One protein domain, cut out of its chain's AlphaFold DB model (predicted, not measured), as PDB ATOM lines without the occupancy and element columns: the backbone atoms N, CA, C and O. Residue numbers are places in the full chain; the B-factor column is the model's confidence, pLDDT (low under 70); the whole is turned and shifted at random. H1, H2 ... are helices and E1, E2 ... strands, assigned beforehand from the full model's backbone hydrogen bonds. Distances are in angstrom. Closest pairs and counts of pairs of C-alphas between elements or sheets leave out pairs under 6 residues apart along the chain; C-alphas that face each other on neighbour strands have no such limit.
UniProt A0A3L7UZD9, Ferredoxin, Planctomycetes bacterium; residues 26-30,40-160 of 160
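AT A GLANCE: This is residues 26 to 30 and 40 to 160 of the 160 residues of the protein "Ferredoxin" of Planctomycetes bacterium (UniProt A0A3L7UZD9). A loop-rich body has H1 and H2 packed together toward one end and H3 packed on E3 of the small hairpin E3 and E4 toward the other, with E2 near the middle. At the hairpin end begins the long helix H4, whose residues 149 to 158 stick out with the tail 159 to 160 as an arm. The 126 printed residues run E1, H1, H2, E2, H3, E3, E4, H4; the class is mixed, with under half of them, 56, in named elements. The whole is compact, radius of gyration of the C-alphas 15.5 A, spanning 43 by 39 by 34 A.

HOW THE PARTS SIT: Residues 26 to 27 pair antiparallel with residues 97 to 98 of E2, residues 97 to 99. Residues 29 to 30 pair antiparallel with residues 43 to 44 of E1, residues 42 to 44. E1 and E2 pair with no named strand. H1, residues 51 to 55, touches H2, residues 79 to 91; their closest C-alphas, of Pro 52 and Ala 88, are 4.1 A apart. H2 and H3, residues 104 to 109, are close but not clearly touching, at a steep tilt of 60 degrees, the same way; the closest C-alphas, of Ile 86 and Ala 109, are 7.4 A apart. The closest C-alphas of H3 and E3, residues 119 to 121, are those of Ile 107 and Ile 120, 6.5 A apart. E3 and E4, residues 127 to 129, form an antiparallel hairpin, with N 128 and O 120 at 2.8 A. H4, residues 139 to 158, touches no helix. In H1, H2, H3 and H4 every O i to N i+4 pair is within hydrogen-bond range.

IN THESE COORDINATES: E1 begins at C-alpha 42, (172.327, 183.876, 178.112). H2 measures 18.5 A from first to last C-alpha. H4 measures 29.3 A and ends at C-alpha 158, (145.046, 204.637, 203.892).

THE WHOLE: The C-alphas of Ala 40 and Lys 160 are the two farthest apart, 48.6 A. Residues 31 to 39 are not printed; C-alphas 30 and 40 are 9.6 A apart across this cut. The link from H1 to H2 is long, 23 residues. Confidence is under 70 at residue 40, residues 63 to 68 and residues 159 to 160.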
ATOM      1  N   TYR A  26     172.496 199.175 181.804       96.94
ATOM      2  CA  TYR A  26     172.464 197.793 181.343       96.94
ATOM      3  C   TYR A  26     171.182 197.063 181.726       96.94
ATOM      4  O   TYR A  26     170.477 197.443 182.660       96.94
ATOM      5  N   THR A  27     170.910 195.973 181.015       95.31
ATOM      6  CA  THR A  27     169.928 194.966 181.423       95.31
ATOM      7  C   THR A  27     170.599 193.759 182.065       95.31
ATOM      8  O   THR A  27     171.741 193.407 181.754       95.31
ATOM      9  N   THR A  28     169.890 193.106 182.973       93.88
ATOM     10  CA  THR A  28     170.328 191.859 183.601       93.88
ATOM     11  C   THR A  28     169.825 190.633 182.841       93.88
ATOM     12  O   THR A  28     168.847 190.694 182.098       93.88
ATOM     13  N   GLY A  29     170.490 189.499 183.037       91.19
ATOM     14  CA  GLY A  29     170.066 188.209 182.509       91.19
ATOM     15  C   GLY A  29     170.628 187.045 183.315       91.19
ATOM     16  O   GLY A  29     171.345 187.226 184.299       91.19
ATOM     17  N   GLN A  30     170.295 185.834 182.896       86.31
ATOM     18  CA  GLN A  30     170.738 184.596 183.525       86.31
ATOM     19  C   GLN A  30     171.445 183.720 182.485       86.31
ATOM     20  O   GLN A  30     170.961 183.598 181.356       86.31
ATOM     21  N   ALA A  40     178.250 179.770 177.287       59.41
ATOM     22  CA  ALA A  40     177.020 179.906 178.070       59.41
ATOM     23  C   ALA A  40     175.962 180.728 177.314       59.41
ATOM     24  O   ALA A  40     176.161 181.917 177.069       59.41
ATOM     25  N   GLN A  41     174.857 180.090 176.924       76.38
ATOM     26  CA  GLN A  41     173.726 180.783 176.321       76.38
ATOM     27  C   GLN A  41     173.088 181.654 177.402       76.38
ATOM     28  O   GLN A  41     172.714 181.147 178.455       76.38
ATOM     29  N   TRP A  42     172.984 182.960 177.179       83.88
ATOM     30  CA  TRP A  42     172.327 183.876 178.112       83.88
ATOM     31  C   TRP A  42     170.866 184.082 177.726       83.88
ATOM     32  O   TRP A  42     170.548 184.134 176.544       83.88
ATOM     33  N   CYS A  43     170.008 184.227 178.731       84.25
ATOM     34  CA  CYS A  43     168.614 184.633 178.593       84.25
ATOM     35  C   CYS A  43     168.428 185.963 179.334       84.25
ATOM     36  O   CYS A  43     168.809 186.066 180.505       84.25
ATOM     37  N   GLY A  44     167.908 186.987 178.657       86.00
ATOM     38  CA  GLY A  44     167.589 188.265 179.295       86.00
ATOM     39  C   GLY A  44     166.530 188.100 180.392       86.00
ATOM     40  O   GLY A  44     165.643 187.252 180.297       86.00
ATOM     41  N   ASN A  45     166.606 188.907 181.452       88.44
ATOM     42  CA  ASN A  45     165.502 188.981 182.408       88.44
ATOM     43  C   ASN A  45     164.257 189.589 181.739       88.44
ATOM     44  O   ASN A  45     164.360 190.316 180.752       88.44
ATOM     45  N   CYS A  46     163.075 189.272 182.278       85.44
ATOM     46  CA  CYS A  46     161.798 189.571 181.631       85.44
ATOM     47  C   CYS A  46     161.625 191.065 181.317       85.44
ATOM     48  O   CYS A  46     161.550 191.898 182.218       85.44
ATOM     49  N   LEU A  47     161.494 191.376 180.030       83.81
ATOM     50  CA  LEU A  47     161.133 192.700 179.515       83.81
ATOM     51  C   LEU A  47     159.988 192.610 178.486       83.81
ATOM     52  O   LEU A  47     159.723 193.563 177.765       83.81
ATOM     53  N   TRP A  48     159.257 191.485 178.474       84.25
ATOM     54  CA  TRP A  48     158.209 191.156 177.494       84.25
ATOM     55  C   TRP A  48     157.077 192.190 177.410       84.25
ATOM     56  O   TRP A  48     156.447 192.343 176.370       84.25
ATOM     57  N   CYS A  49     156.788 192.915 178.497       86.88
ATOM     58  CA  CYS A  49     155.757 193.954 178.470       86.88
ATOM     59  C   CYS A  49     156.105 195.135 177.550       86.88
ATOM     60  O   CYS A  49     155.236 195.967 177.306       86.88
ATOM     61  N   GLY A  50     157.363 195.250 177.105       88.19
ATOM     62  CA  GLY A  50     157.843 196.330 176.246       88.19
ATOM     63  C   GLY A  50     157.905 197.698 176.927       88.19
ATOM     64  O   GLY A  50     158.318 198.662 176.297       88.19
ATOM     65  N   ALA A  51     157.530 197.817 178.208       91.75
ATOM     66  CA  ALA A  51     157.437 199.120 178.869       91.75
ATOM     67  C   ALA A  51     158.785 199.872 178.900       91.75
ATOM     68  O   ALA A  51     158.801 201.043 178.532       91.75
ATOM     69  N   PRO A  52     159.930 199.243 179.238       93.00
ATOM     70  CA  PRO A  52     161.214 199.945 179.190       93.00
ATOM     71  C   PRO A  52     161.657 200.334 177.774       93.00
ATOM     72  O   PRO A  52     162.252 201.393 177.597       93.00
ATOM     73  N   GLU A  53     161.344 199.511 176.769       92.12
ATOM     74  CA  GLU A  53     161.613 199.826 175.361       92.12
ATOM     75  C   GLU A  53     160.761 201.009 174.889       92.12
ATOM     76  O   GLU A  53     161.285 201.915 174.256       92.12
ATOM     77  N   ALA A  54     159.480 201.065 175.261       93.31
ATOM     78  CA  ALA A  54     158.586 202.163 174.902       93.31
ATOM     79  C   ALA A  54     159.052 203.526 175.450       93.31
ATOM     80  O   ALA A  54     158.850 204.549 174.794       93.31
ATOM     81  N   GLU A  55     159.701 203.551 176.619       96.38
ATOM     82  CA  GLU A  55     160.278 204.773 177.197       96.38
ATOM     83  C   GLU A  55     161.548 205.242 176.467       96.38
ATOM     84  O   GLU A  55     161.819 206.442 176.405       96.38
ATOM     85  N   ALA A  56     162.349 204.318 175.926       95.44
ATOM     86  CA  ALA A  56     163.648 204.623 175.322       95.44
ATOM     87  C   ALA A  56     163.963 203.742 174.092       95.44
ATOM     88  O   ALA A  56     164.978 203.035 174.087       95.44
ATOM     89  N   PRO A  57     163.133 203.782 173.036       93.38
ATOM     90  CA  PRO A  57     163.184 202.805 171.947       93.38
ATOM     91  C   PRO A  57     164.516 202.823 171.191       93.38
ATOM     92  O   PRO A  57     164.972 201.801 170.697       93.38
ATOM     93  N   GLU A  58     165.196 203.967 171.140       93.94
ATOM     94  CA  GLU A  58     166.472 204.115 170.437       93.94
ATOM     95  C   GLU A  58     167.683 203.635 171.254       93.94
ATOM     96  O   GLU A  58     168.803 203.619 170.732       93.94
ATOM     97  N   LEU A  59     167.488 203.314 172.539       96.25
ATOM     98  CA  LEU A  59     168.532 202.809 173.434       96.25
ATOM     99  C   LEU A  59     168.489 201.288 173.581       96.25
ATOM    100  O   LEU A  59     169.525 200.694 173.884       96.25
ATOM    101  N   PHE A  60     167.334 200.663 173.353       93.44
ATOM    102  CA  PHE A  60     167.137 199.225 173.507       93.44
ATOM    103  C   PHE A  60     167.134 198.486 172.167       93.44
ATOM    104  O   PHE A  60     166.799 199.033 171.121       93.44
ATOM    105  N   ALA A  61     167.530 197.215 172.206       88.88
ATOM    106  CA  ALA A  61     167.251 196.289 171.119       88.88
ATOM    107  C   ALA A  61     165.736 196.084 171.019       88.88
ATOM    108  O   ALA A  61     165.088 195.888 172.049       88.88
ATOM    109  N   ALA A  62     165.214 196.111 169.793       76.25
ATOM    110  CA  ALA A  62     163.803 195.877 169.536       76.25
ATOM    111  C   ALA A  62     163.401 194.471 169.989       76.25
ATOM    112  O   ALA A  62     164.094 193.493 169.689       76.25
ATOM    113  N   PHE A  63     162.279 194.378 170.693       69.88
ATOM    114  CA  PHE A  63     161.671 193.103 171.028       69.88
ATOM    115  C   PHE A  63     160.781 192.633 169.866       69.88
ATOM    116  O   PHE A  63     159.643 193.081 169.724       69.88
ATOM    117  N   ASP A  64     161.302 191.755 169.002       67.94
ATOM    118  CA  ASP A  64     160.572 191.215 167.845       67.94
ATOM    119  C   ASP A  64     160.483 189.676 167.856       67.94
ATOM    120  O   ASP A  64     161.004 189.007 168.748       67.94
ATOM    121  N   GLU A  65     159.802 189.092 166.862       59.50
ATOM    122  CA  GLU A  65     159.609 187.633 166.741       59.50
ATOM    123  C   GLU A  65     160.928 186.838 166.653       59.50
ATOM    124  O   GLU A  65     160.948 185.625 166.870       59.50
ATOM    125  N   THR A  66     162.035 187.520 166.360       58.31
ATOM    126  CA  THR A  66     163.390 186.978 166.224       58.31
ATOM    127  C   THR A  66     164.243 187.231 167.471       58.31
ATOM    128  O   THR A  66     165.140 186.438 167.772       58.31
ATOM    129  N   TYR A  67     163.981 188.317 168.207       60.94
ATOM    130  CA  TYR A  67     164.738 188.737 169.384       60.94
ATOM    131  C   TYR A  67     163.935 188.571 170.671       60.94
ATOM    132  O   TYR A  67     163.117 189.399 171.052       60.94
ATOM    133  N   THR A  68     164.266 187.520 171.418       67.31
ATOM    134  CA  THR A  68     163.676 187.249 172.735       67.31
ATOM    135  C   THR A  68     164.377 187.974 173.889       67.31
ATOM    136  O   THR A  68     163.981 187.793 175.039       67.31
ATOM    137  N   ASP A  69     165.429 188.756 173.618       77.94
ATOM    138  CA  ASP A  69     166.224 189.454 174.633       77.94
ATOM    139  C   ASP A  69     166.212 190.970 174.398       77.94
ATOM    140  O   ASP A  69     166.621 191.433 173.334       77.94
ATOM    141  N   THR A  70     165.883 191.747 175.429       82.31
ATOM    142  CA  THR A  70     166.005 193.212 175.411       82.31
ATOM    143  C   THR A  70     167.264 193.646 176.170       82.31
ATOM    144  O   THR A  70     167.533 193.214 177.298       82.31
ATOM    145  N   TYR A  71     168.073 194.503 175.553       92.50
ATOM    146  CA  TYR A  71     169.344 194.998 176.092       92.50
ATOM    147  C   TYR A  71     169.672 196.380 175.536       92.50
ATOM    148  O   TYR A  71     169.118 196.771 174.513       92.50
ATOM    149  N   PHE A  72     170.569 197.121 176.186       95.38
ATOM    150  CA  PHE A  72     171.011 198.411 175.658       95.38
ATOM    151  C   PHE A  72     171.878 198.200 174.415       95.38
ATOM    152  O   PHE A  72     172.952 197.615 174.523       95.38
ATOM    153  N   VAL A  73     171.464 198.694 173.246       95.56
ATOM    154  CA  VAL A  73     172.290 198.671 172.019       95.56
ATOM    155  C   VAL A  73     173.305 199.812 171.984       95.56
ATOM    156  O   VAL A  73     174.307 199.733 171.278       95.56
ATOM    157  N   ARG A  74     173.071 200.862 172.777       96.38
ATOM    158  CA  ARG A  74     173.989 201.982 173.016       96.38
ATOM    159  C   ARG A  74     173.664 202.666 174.345       96.38
ATOM    160  O   ARG A  74     172.573 202.507 174.883       96.38
ATOM    161  N   GLN A  75     174.608 203.445 174.861       97.75
ATOM    162  CA  GLN A  75     174.398 204.275 176.050       97.75
ATOM    163  C   GLN A  75     173.702 205.598 175.682       97.75
ATOM    164  O   GLN A  75     173.860 206.057 174.546       97.75
ATOM    165  N   PRO A  76     172.968 206.232 176.617       97.88
ATOM    166  CA  PRO A  76     172.447 207.581 176.406       97.88
ATOM    167  C   PRO A  76     173.592 208.586 176.219       97.88
ATOM    168  O   PRO A  76     174.580 208.552 176.956       97.88
ATOM    169  N   GLN A  77     173.460 209.481 175.242       97.12
ATOM    170  CA  GLN A  77     174.468 210.486 174.885       97.12
ATOM    171  C   GLN A  77     173.981 211.925 175.085       97.12
ATOM    172  O   GLN A  77     174.805 212.834 175.185       97.12
ATOM    173  N   THR A  78     172.665 212.140 175.174       98.06
ATOM    174  CA  THR A  78     172.068 213.456 175.451       98.06
ATOM    175  C   THR A  78     171.302 213.464 176.778       98.06
ATOM    176  O   THR A  78     170.937 212.398 177.285       98.06
ATOM    177  N   PRO A  79     171.025 214.645 177.365       97.69
ATOM    178  CA  PRO A  79     170.192 214.756 178.564       97.69
ATOM    179  C   PRO A  79     168.799 214.127 178.409       97.69
ATOM    180  O   PRO A  79     168.291 213.514 179.346       97.69
ATOM    181  N   GLU A  80     168.197 214.229 177.225       98.00
ATOM    182  CA  GLU A  80     166.886 213.653 176.911       98.00
ATOM    183  C   GLU A  80     166.957 212.125 176.880       98.00
ATOM    184  O   GLU A  80     166.109 211.442 177.453       98.00
ATOM    185  N   GLU A  81     167.998 211.567 176.262       98.31
ATOM    186  CA  GLU A  81     168.245 210.124 176.283       98.31
ATOM    187  C   GLU A  81     168.528 209.611 177.692       98.31
ATOM    188  O   GLU A  81     168.031 208.551 178.068       98.31
ATOM    189  N   LEU A  82     169.280 210.367 178.491       98.50
ATOM    190  CA  LEU A  82     169.542 210.031 179.885       98.50
ATOM    191  C   LEU A  82     168.242 209.992 180.697       98.50
ATOM    192  O   LEU A  82     168.016 209.040 181.446       98.50
ATOM    193  N   ALA A  83     167.373 210.990 180.528       98.12
ATOM    194  CA  ALA A  83     166.069 211.021 181.181       98.12
ATOM    195  C   ALA A  83     165.206 209.812 180.781       98.12
ATOM    196  O   ALA A  83     164.627 209.162 181.652       98.12
ATOM    197  N   ARG A  84     165.186 209.455 179.490       98.19
ATOM    198  CA  ARG A  84     164.482 208.266 178.984       98.19
ATOM    199  C   ARG A  84     165.053 206.959 179.540       98.19
ATOM    200  O   ARG A  84     164.289 206.106 179.973       98.19
ATOM    201  N   ALA A  85     166.377 206.821 179.634       98.06
ATOM    202  CA  ALA A  85     167.014 205.651 180.251       98.06
ATOM    203  C   ALA A  85     166.653 205.503 181.742       98.06
ATOM    204  O   ALA A  85     166.406 204.395 182.221       98.06
ATOM    205  N   ILE A  86     166.584 206.619 182.476       98.31
ATOM    206  CA  ILE A  86     166.124 206.646 183.872       98.31
ATOM    207  C   ILE A  86     164.656 206.214 183.967       98.31
ATOM    208  O   ILE A  86     164.307 205.419 184.840       98.31
ATOM    209  N   MET A  87     163.795 206.705 183.072       97.94
ATOM    210  CA  MET A  87     162.383 206.312 183.044       97.94
ATOM    211  C   MET A  87     162.205 204.835 182.706       97.94
ATOM    212  O   MET A  87     161.497 204.145 183.436       97.94
ATOM    213  N   ALA A  88     162.929 204.321 181.710       96.88
ATOM    214  CA  ALA A  88     162.940 202.904 181.356       96.88
ATOM    215  C   ALA A  88     163.287 202.003 182.556       96.88
ATOM    216  O   ALA A  88     162.657 200.964 182.759       96.88
ATOM    217  N   ALA A  89     164.243 202.419 183.397       97.00
ATOM    218  CA  ALA A  89     164.565 201.712 184.635       97.00
ATOM    219  C   ALA A  89     163.408 201.741 185.644       97.00
ATOM    220  O   ALA A  89     163.045 200.706 186.195       97.00
ATOM    221  N   LYS A  90     162.789 202.907 185.850       95.69
ATOM    222  CA  LYS A  90     161.689 203.088 186.810       95.69
ATOM    223  C   LYS A  90     160.407 202.348 186.436       95.69
ATOM    224  O   LYS A  90     159.686 201.924 187.334       95.69
ATOM    225  N   VAL A  91     160.106 202.209 185.143       94.94
ATOM    226  CA  VAL A  91     158.916 201.473 184.673       94.94
ATOM    227  C   VAL A  91     159.156 199.964 184.563       94.94
ATOM    228  O   VAL A  91     158.213 199.200 184.355       94.94
ATOM    229  N   CYS A  92     160.406 199.506 184.705       93.75
ATOM    230  CA  CYS A  92     160.743 198.089 184.665       93.75
ATOM    231  C   CYS A  92     160.214 197.373 185.916       93.75
ATOM    232  O   CYS A  92     160.773 197.482 187.004       93.75
ATOM    233  N   CYS A  93     159.156 196.580 185.752       88.75
ATOM    234  CA  CYS A  93     158.460 195.920 186.859       88.75
ATOM    235  C   CYS A  93     159.264 194.824 187.581       88.75
ATOM    236  O   CYS A  93     158.857 194.387 188.654       88.75
ATOM    237  N   VAL A  94     160.377 194.367 187.002       90.19
ATOM    238  CA  VAL A  94     161.229 193.300 187.557       90.19
ATOM    239  C   VAL A  94     162.656 193.765 187.848       90.19
ATOM    240  O   VAL A  94     163.543 192.934 188.040       90.19
ATOM    241  N   SER A  95     162.901 195.080 187.845       92.06
ATOM    242  CA  SER A  95     164.209 195.665 188.186       92.06
ATOM    243  C   SER A  95     165.362 195.135 187.316       92.06
ATOM    244  O   SER A  95     166.515 195.041 187.745       92.06
ATOM    245  N   ALA A  96     165.041 194.752 186.075       93.50
ATOM    246  CA  ALA A  96     165.995 194.170 185.141       93.50
ATOM    247  C   ALA A  96     166.866 195.223 184.447       93.50
ATOM    248  O   ALA A  96     167.962 194.881 184.009       93.50
ATOM    249  N   VAL A  97     166.403 196.472 184.370       96.31
ATOM    250  CA  VAL A  97     167.122 197.631 183.825       96.31
ATOM    251  C   VAL A  97     167.800 198.369 184.979       96.31
ATOM    252  O   VAL A  97     167.128 198.798 185.915       96.31
ATOM    253  N   ARG A  98     169.126 198.507 184.929       97.06
ATOM    254  CA  ARG A  98     169.942 199.002 186.047       97.06
ATOM    255  C   ARG A  98     170.982 200.029 185.606       97.06
ATOM    256  O   ARG A  98     171.398 200.073 184.446       97.06
ATOM    257  N   TYR A  99     171.433 200.821 186.573       97.75
ATOM    258  CA  TYR A  99     172.561 201.739 186.470       97.75
ATOM    259  C   TYR A  99     173.713 201.277 187.376       97.75
ATOM    260  O   TYR A  99     173.609 201.281 188.601       97.75
ATOM    261  N   GLY A 100     174.826 200.882 186.766       96.94
ATOM    262  CA  GLY A 100     176.034 200.422 187.455       96.94
ATOM    263  C   GLY A 100     177.044 201.526 187.760       96.94
ATOM    264  O   GLY A 100     178.097 201.249 188.321       96.94
ATOM    265  N   GLY A 101     176.770 202.769 187.355       96.12
ATOM    266  CA  GLY A 101     177.697 203.876 187.555       96.12
ATOM    267  C   GLY A 101     177.657 204.498 188.946       96.12
ATOM    268  O   GLY A 101     176.848 204.157 189.803       96.12
ATOM    269  N   MET A 102     178.569 205.447 189.142       96.56
ATOM    270  CA  MET A 102     178.799 206.144 190.411       96.56
ATOM    271  C   MET A 102     178.378 207.624 190.362       96.56
ATOM    272  O   MET A 102     178.666 208.374 191.295       96.56
ATOM    273  N   ASP A 103     177.716 208.078 189.290       97.06
ATOM    274  CA  ASP A 103     177.239 209.461 189.208       97.06
ATOM    275  C   ASP A 103     176.092 209.686 190.201       97.06
ATOM    276  O   ASP A 103     174.999 209.127 190.078       97.06
ATOM    277  N   ARG A 104     176.348 210.547 191.186       97.44
ATOM    278  CA  ARG A 104     175.421 210.860 192.276       97.44
ATOM    279  C   ARG A 104     174.135 211.511 191.770       97.44
ATOM    280  O   ARG A 104     173.085 211.279 192.358       97.44
ATOM    281  N   ASN A 105     174.192 212.284 190.685       97.69
ATOM    282  CA  ASN A 105     173.011 212.926 190.114       97.69
ATOM    283  C   ASN A 105     172.089 211.890 189.469       97.69
ATOM    284  O   ASN A 105     170.876 211.951 189.656       97.69
ATOM    285  N   ILE A 106     172.657 210.901 188.770       98.06
ATOM    286  CA  ILE A 106     171.882 209.804 188.174       98.06
ATOM    287  C   ILE A 106     171.305 208.909 189.272       98.06
ATOM    288  O   ILE A 106     170.114 208.607 189.244       98.06
ATOM    289  N   ILE A 107     172.107 208.547 190.278       98.00
ATOM    290  CA  ILE A 107     171.646 207.754 191.429       98.00
ATOM    291  C   ILE A 107     170.493 208.466 192.151       98.00
ATOM    292  O   ILE A 107     169.465 207.853 192.434       98.00
ATOM    293  N   ALA A 108     170.615 209.773 192.403       97.00
ATOM    294  CA  ALA A 108     169.545 210.563 193.006       97.00
ATOM    295  C   ALA A 108     168.301 210.639 192.103       97.00
ATOM    296  O   ALA A 108     167.183 210.481 192.591       97.00
ATOM    297  N   ALA A 109     168.473 210.810 190.788       97.38
ATOM    298  CA  ALA A 109     167.366 210.822 189.831       97.38
ATOM    299  C   ALA A 109     166.646 209.465 189.741       97.38
ATOM    300  O   ALA A 109     165.432 209.432 189.534       97.38
ATOM    301  N   MET A 110     167.357 208.358 189.965       95.75
ATOM    302  CA  MET A 110     166.809 207.005 190.134       95.75
ATOM    303  C   MET A 110     166.121 206.794 191.497       95.75
ATOM    304  O   MET A 110     165.567 205.730 191.746       95.75
ATOM    305  N   GLY A 111     166.122 207.800 192.375       95.62
ATOM    306  CA  GLY A 111     165.512 207.736 193.703       95.62
ATOM    307  C   GLY A 111     166.413 207.133 194.777       95.62
ATOM    308  O   GLY A 111     165.914 206.792 195.840       95.62
ATOM    309  N   ASN A 112     167.721 207.000 194.524       96.31
ATOM    310  CA  ASN A 112     168.672 206.344 195.428       96.31
ATOM    311  C   ASN A 112     168.281 204.887 195.767       96.31
ATOM    312  O   ASN A 112     168.507 204.420 196.882       96.31
ATOM    313  N   ASN A 113     167.676 204.185 194.800       95.19
ATOM    314  CA  ASN A 113     167.045 202.881 194.989       95.19
ATOM    315  C   ASN A 113     168.001 201.715 194.631       95.19
ATOM    316  O   ASN A 113     168.425 201.611 193.473       95.19
ATOM    317  N   PRO A 114     168.295 200.785 195.566       95.88
ATOM    318  CA  PRO A 114     169.122 199.604 195.302       95.88
ATOM    319  C   PRO A 114     168.620 198.664 194.192       95.88
ATOM    320  O   PRO A 114     169.408 197.934 193.585       95.88
ATOM    321  N   GLU A 115     167.319 198.655 193.904       94.12
ATOM    322  CA  GLU A 115     166.745 197.863 192.813       94.12
ATOM    323  C   GLU A 115     167.089 198.426 191.430       94.12
ATOM    324  O   GLU A 115     167.105 197.676 190.458       94.12
ATOM    325  N   LEU A 116     167.424 199.714 191.340       96.31
ATOM    326  CA  LEU A 116     167.736 200.390 190.079       96.31
ATOM    327  C   LEU A 116     169.229 200.709 189.933       96.31
ATOM    328  O   LEU A 116     169.699 200.943 188.819       96.31
ATOM    329  N   CYS A 117     169.987 200.727 191.034       96.94
ATOM    330  CA  CYS A 117     171.393 201.124 191.041       96.94
ATOM    331  C   CYS A 117     172.292 200.126 191.779       96.94
ATOM    332  O   CYS A 117     171.946 199.627 192.852       96.94
ATOM    333  N   ASP A 118     173.492 199.898 191.240       96.94
ATOM    334  CA  ASP A 118     174.525 199.089 191.913       96.94
ATOM    335  C   ASP A 118     175.254 199.860 193.015       96.94
ATOM    336  O   ASP A 118     175.932 199.267 193.850       96.94
ATOM    337  N   TYR A 119     175.086 201.184 193.040       96.69
ATOM    338  CA  TYR A 119     175.566 202.065 194.093       96.69
ATOM    339  C   TYR A 119     174.441 202.968 194.587       96.69
ATOM    340  O   TYR A 119     173.636 203.459 193.798       96.69
ATOM    341  N   ILE A 120     174.429 203.238 195.891       97.19
ATOM    342  CA  ILE A 120     173.568 204.251 196.511       97.19
ATOM    343  C   ILE A 120     174.396 205.259 197.302       97.19
ATOM    344  O   ILE A 120     175.511 204.972 197.737       97.19
ATOM    345  N   ILE A 121     173.830 206.441 197.518       97.25
ATOM    346  CA  ILE A 121     174.364 207.490 198.378       97.25
ATOM    347  C   ILE A 121     173.936 207.185 199.817       97.25
ATOM    348  O   ILE A 121     172.748 207.187 200.143       97.25
ATOM    349  N   GLY A 122     174.911 206.901 200.674       94.12
ATOM    350  CA  GLY A 122     174.711 206.679 202.099       94.12
ATOM    351  C   GLY A 122     174.436 207.972 202.881       94.12
ATOM    352  O   GLY A 122     174.653 209.073 202.368       94.12
ATOM    353  N   PRO A 123     174.013 207.863 204.156       91.19
ATOM    354  CA  PRO A 123     173.750 209.027 205.015       91.19
ATOM    355  C   PRO A 123     174.975 209.930 205.215       91.19
ATOM    356  O   PRO A 123     174.858 211.148 205.293       91.19
ATOM    357  N   ASP A 124     176.162 209.324 205.234       95.00
ATOM    358  CA  ASP A 124     177.474 209.972 205.308       95.00
ATOM    359  C   ASP A 124     177.956 210.522 203.955       95.00
ATOM    360  O   ASP A 124     179.124 210.870 203.809       95.00
ATOM    361  N   GLN A 125     177.070 210.578 202.955       93.25
ATOM    362  CA  GLN A 125     177.346 211.012 201.588       93.25
ATOM    363  C   GLN A 125     178.289 210.087 200.795       93.25
ATOM    364  O   GLN A 125     178.552 210.371 199.622       93.25
ATOM    365  N   SER A 126     178.739 208.966 201.370       95.19
ATOM    366  CA  SER A 126     179.570 207.974 200.679       95.19
ATOM    367  C   SER A 126     178.762 207.154 199.671       95.19
ATOM    368  O   SER A 126     177.561 206.945 199.842       95.19
ATOM    369  N   LEU A 127     179.412 206.668 198.610       96.50
ATOM    370  CA  LEU A 127     178.804 205.696 197.701       96.50
ATOM    371  C   LEU A 127     178.977 204.287 198.261       96.50
ATOM    372  O   LEU A 127     180.091 203.871 198.580       96.50
ATOM    373  N   LYS A 128     177.878 203.539 198.348       96.25
ATOM    374  CA  LYS A 128     177.855 202.169 198.864       96.25
ATOM    375  C   LYS A 128     177.408 201.219 197.769       96.25
ATOM    376  O   LYS A 128     176.311 201.376 197.245       96.25
ATOM    377  N   CYS A 129     178.255 200.241 197.446       95.50
ATOM    378  CA  CYS A 129     177.888 199.158 196.537       95.50
ATOM    379  C   CYS A 129     176.733 198.360 197.147       95.50
ATOM    380  O   CYS A 129     176.832 197.939 198.298       95.50
ATOM    381  N   THR A 130     175.651 198.163 196.404       95.56
ATOM    382  CA  THR A 130     174.444 197.462 196.858       95.56
ATOM    383  C   THR A 130     174.429 195.994 196.470       95.56
ATOM    384  O   THR A 130     173.628 195.243 197.022       95.56
ATOM    385  N   VAL A 131     175.312 195.568 195.563       93.94
ATOM    386  CA  VAL A 131     175.304 194.231 194.961       93.94
ATOM    387  C   VAL A 131     176.538 193.432 195.385       93.94
ATOM    388  O   VAL A 131     177.663 193.931 195.376       93.94
ATOM    389  N   GLY A 132     176.329 192.174 195.773       91.88
ATOM    390  CA  GLY A 132     177.389 191.215 196.067       91.88
ATOM    391  C   GLY A 132     178.004 190.587 194.814       91.88
ATOM    392  O   GLY A 132     177.508 190.725 193.697       91.88
ATOM    393  N   SER A 133     179.074 189.813 194.997       89.69
ATOM    394  CA  SER A 133     179.706 189.051 193.907       89.69
ATOM    395  C   SER A 133     178.800 187.973 193.300       89.69
ATOM    396  O   SER A 133     179.068 187.494 192.202       89.69
ATOM    397  N   ASP A 134     177.724 187.601 193.992       89.38
ATOM    398  CA  ASP A 134     176.692 186.681 193.519       89.38
ATOM    399  C   ASP A 134     175.551 187.385 192.764       89.38
ATOM    400  O   ASP A 134     174.577 186.733 192.393       89.38
ATOM    401  N   GLY A 135     175.646 188.704 192.559       87.81
ATOM    402  CA  GLY A 135     174.656 189.505 191.838       87.81
ATOM    403  C   GLY A 135     173.389 189.795 192.631       87.81
ATOM    404  O   GLY A 135     172.425 190.307 192.065       87.81
ATOM    405  N   LYS A 136     173.354 189.453 193.923       91.75
ATOM    406  CA  LYS A 136     172.218 189.750 194.796       91.75
ATOM    407  C   LYS A 136     172.459 191.035 195.568       91.75
ATOM    408  O   LYS A 136     173.593 191.393 195.875       91.75
ATOM    409  N   LEU A 137     171.362 191.683 195.962       94.19
ATOM    410  CA  LEU A 137     171.434 192.786 196.913       94.19
ATOM    411  C   LEU A 137     172.049 192.319 198.235       94.19
ATOM    412  O   LEU A 137     171.597 191.329 198.826       94.19
ATOM    413  N   LEU A 138     173.041 193.072 198.703       95.50
ATOM    414  CA  LEU A 138     173.621 192.956 200.034       95.50
ATOM    415  C   LEU A 138     172.551 193.213 201.101       95.50
ATOM    416  O   LEU A 138     171.573 193.924 200.868       95.50
ATOM    417  N   ALA A 139     172.743 192.651 202.296       95.19
ATOM    418  CA  ALA A 139     171.730 192.662 203.355       95.19
ATOM    419  C   ALA A 139     171.212 194.073 203.696       95.19
ATOM    420  O   ALA A 139     170.006 194.271 203.801       95.19
ATOM    421  N   PHE A 140     172.109 195.061 203.789       94.88
ATOM    422  CA  PHE A 140     171.724 196.447 204.079       94.88
ATOM    423  C   PHE A 140     170.916 197.092 202.939       94.88
ATOM    424  O   PHE A 140     170.057 197.933 203.177       94.88
ATOM    425  N   ALA A 141     171.204 196.726 201.689       94.69
ATOM    426  CA  ALA A 141     170.496 197.244 200.527       94.69
ATOM    427  C   ALA A 141     169.094 196.628 200.444       94.69
ATOM    428  O   ALA A 141     168.122 197.327 200.183       94.69
ATOM    429  N   ARG A 142     168.982 195.332 200.754       92.88
ATOM    430  CA  ARG A 142     167.701 194.628 200.848       92.88
ATOM    431  C   ARG A 142     166.782 195.239 201.908       92.88
ATOM    432  O   ARG A 142     165.618 195.465 201.610       92.88
ATOM    433  N   SER A 143     167.302 195.580 203.090       92.62
ATOM    434  CA  SER A 143     166.478 196.200 204.139       92.62
ATOM    435  C   SER A 143     165.893 197.554 203.729       92.62
ATOM    436  O   SER A 143     164.775 197.860 204.124       92.62
ATOM    437  N   ILE A 144     166.612 198.339 202.915       91.50
ATOM    438  CA  ILE A 144     166.100 199.611 202.371       91.50
ATOM    439  C   ILE A 144     164.896 199.346 201.457       91.50
ATOM    440  O   ILE A 144     163.857 199.983 201.596       91.50
ATOM    441  N   VAL A 145     165.015 198.369 200.556       89.06
ATOM    442  CA  VAL A 145     163.936 197.988 199.628       89.06
ATOM    443  C   VAL A 145     162.709 197.465 200.381       89.06
ATOM    444  O   VAL A 145     161.578 197.848 200.078       89.06
ATOM    445  N   ASP A 146     162.922 196.611 201.383       88.06
ATOM    446  CA  ASP A 146     161.842 196.051 202.198       88.06
ATOM    447  C   ASP A 146     161.085 197.154 202.963       88.06
ATOM    448  O   ASP A 146     159.850 197.162 202.986       88.06
ATOM    449  N   GLU A 147     161.808 198.124 203.533       88.19
ATOM    450  CA  GLU A 147     161.229 199.287 204.212       88.19
ATOM    451  C   GLU A 147     160.410 200.165 203.251       88.19
ATOM    452  O   GLU A 147     159.266 200.520 203.551       88.19
ATOM    453  N   GLU A 148     160.938 200.466 202.062       86.06
ATOM    454  CA  GLU A 148     160.207 201.226 201.045       86.06
ATOM    455  C   GLU A 148     158.915 200.526 200.613       86.06
ATOM    456  O   GLU A 148     157.863 201.164 200.487       86.06
ATOM    457  N   ASN A 149     158.973 199.213 200.392       84.75
ATOM    458  CA  ASN A 149     157.813 198.418 200.003       84.75
ATOM    459  C   ASN A 149     156.752 198.388 201.106       84.75
ATOM    460  O   ASN A 149     155.564 198.547 200.815       84.75
ATOM    461  N   TYR A 150     157.167 198.277 202.367       84.94
ATOM    462  CA  TYR A 150     156.265 198.382 203.511       84.94
ATOM    463  C   TYR A 150     155.567 199.753 203.571       84.94
ATOM    464  O   TYR A 150     154.341 199.827 203.692       84.94
ATOM    465  N   ILE A 151     156.308 200.853 203.396       85.12
ATOM    466  CA  ILE A 151     155.740 202.213 203.381       85.12
ATOM    467  C   ILE A 151     154.735 202.385 202.230       85.12
ATOM    468  O   ILE A 151     153.665 202.969 202.433       85.12
ATOM    469  N   LYS A 152     155.042 201.871 201.029       84.19
ATOM    470  CA  LYS A 152     154.121 201.898 199.876       84.19
ATOM    471  C   LYS A 152     152.815 201.163 200.187       84.19
ATOM    472  O   LYS A 152     151.739 201.695 199.918       84.19
ATOM    473  N   GLN A 153     152.890 199.983 200.805       82.62
ATOM    474  CA  GLN A 153     151.703 199.225 201.213       82.62
ATOM    475  C   GLN A 153     150.841 200.011 202.209       82.62
ATOM    476  O   GLN A 153     149.629 200.110 202.021       82.62
ATOM    477  N   LEU A 154     151.449 200.630 203.227       86.69
ATOM    478  CA  LEU A 154     150.718 201.435 204.211       86.69
ATOM    479  C   LEU A 154     149.976 202.624 203.586       86.69
ATOM    480  O   LEU A 154     148.862 202.932 204.010       86.69
ATOM    481  N   ARG A 155     150.566 203.289 202.585       86.62
ATOM    482  CA  ARG A 155     149.911 204.392 201.857       86.62
ATOM    483  C   ARG A 155     148.678 203.900 201.102       86.62
ATOM    484  O   ARG A 155     147.594 204.435 201.304       86.62
ATOM    485  N   ASN A 156     148.815 202.800 200.366       76.31
ATOM    486  CA  ASN A 156     147.720 202.202 199.597       76.31
ATOM    487  C   ASN A 156     146.557 201.698 200.475       76.31
ATOM    488  O   ASN A 156     145.432 201.567 199.997       76.31
ATOM    489  N   HIS A 157     146.817 201.390 201.750       72.44
ATOM    490  CA  HIS A 157     145.786 201.017 202.721       72.44
ATOM    491  C   HIS A 157     145.067 202.211 203.362       72.44
ATOM    492  O   HIS A 157     143.976 202.026 203.885       72.44
ATOM    493  N   ARG A 158     145.656 203.412 203.342       72.25
ATOM    494  CA  ARG A 158     145.046 204.637 203.892       72.25
ATOM    495  C   ARG A 158     144.170 205.389 202.888       72.25
ATOM    496  O   ARG A 158     143.414 206.261 203.294       72.25
ATOM    497  N   GLU A 159     144.290 205.065 201.606       62.88
ATOM    498  CA  GLU A 159     143.548 205.685 200.498       62.88
ATOM    499  C   GLU A 159     142.322 204.857 200.054       62.88
ATOM    500  O   GLU A 159     141.714 205.152 199.027       62.88
ATOM    501  N   LYS A 160     141.954 203.824 200.827       51.69
ATOM    502  CA  LYS A 160     140.734 203.014 200.673       51.69
ATOM    503  C   LYS A 160     139.795 203.246 201.845       51.69
ATOM    504  O   LYS A 160     138.571 203.239 201.599       51.69
TER     505      LYS A 160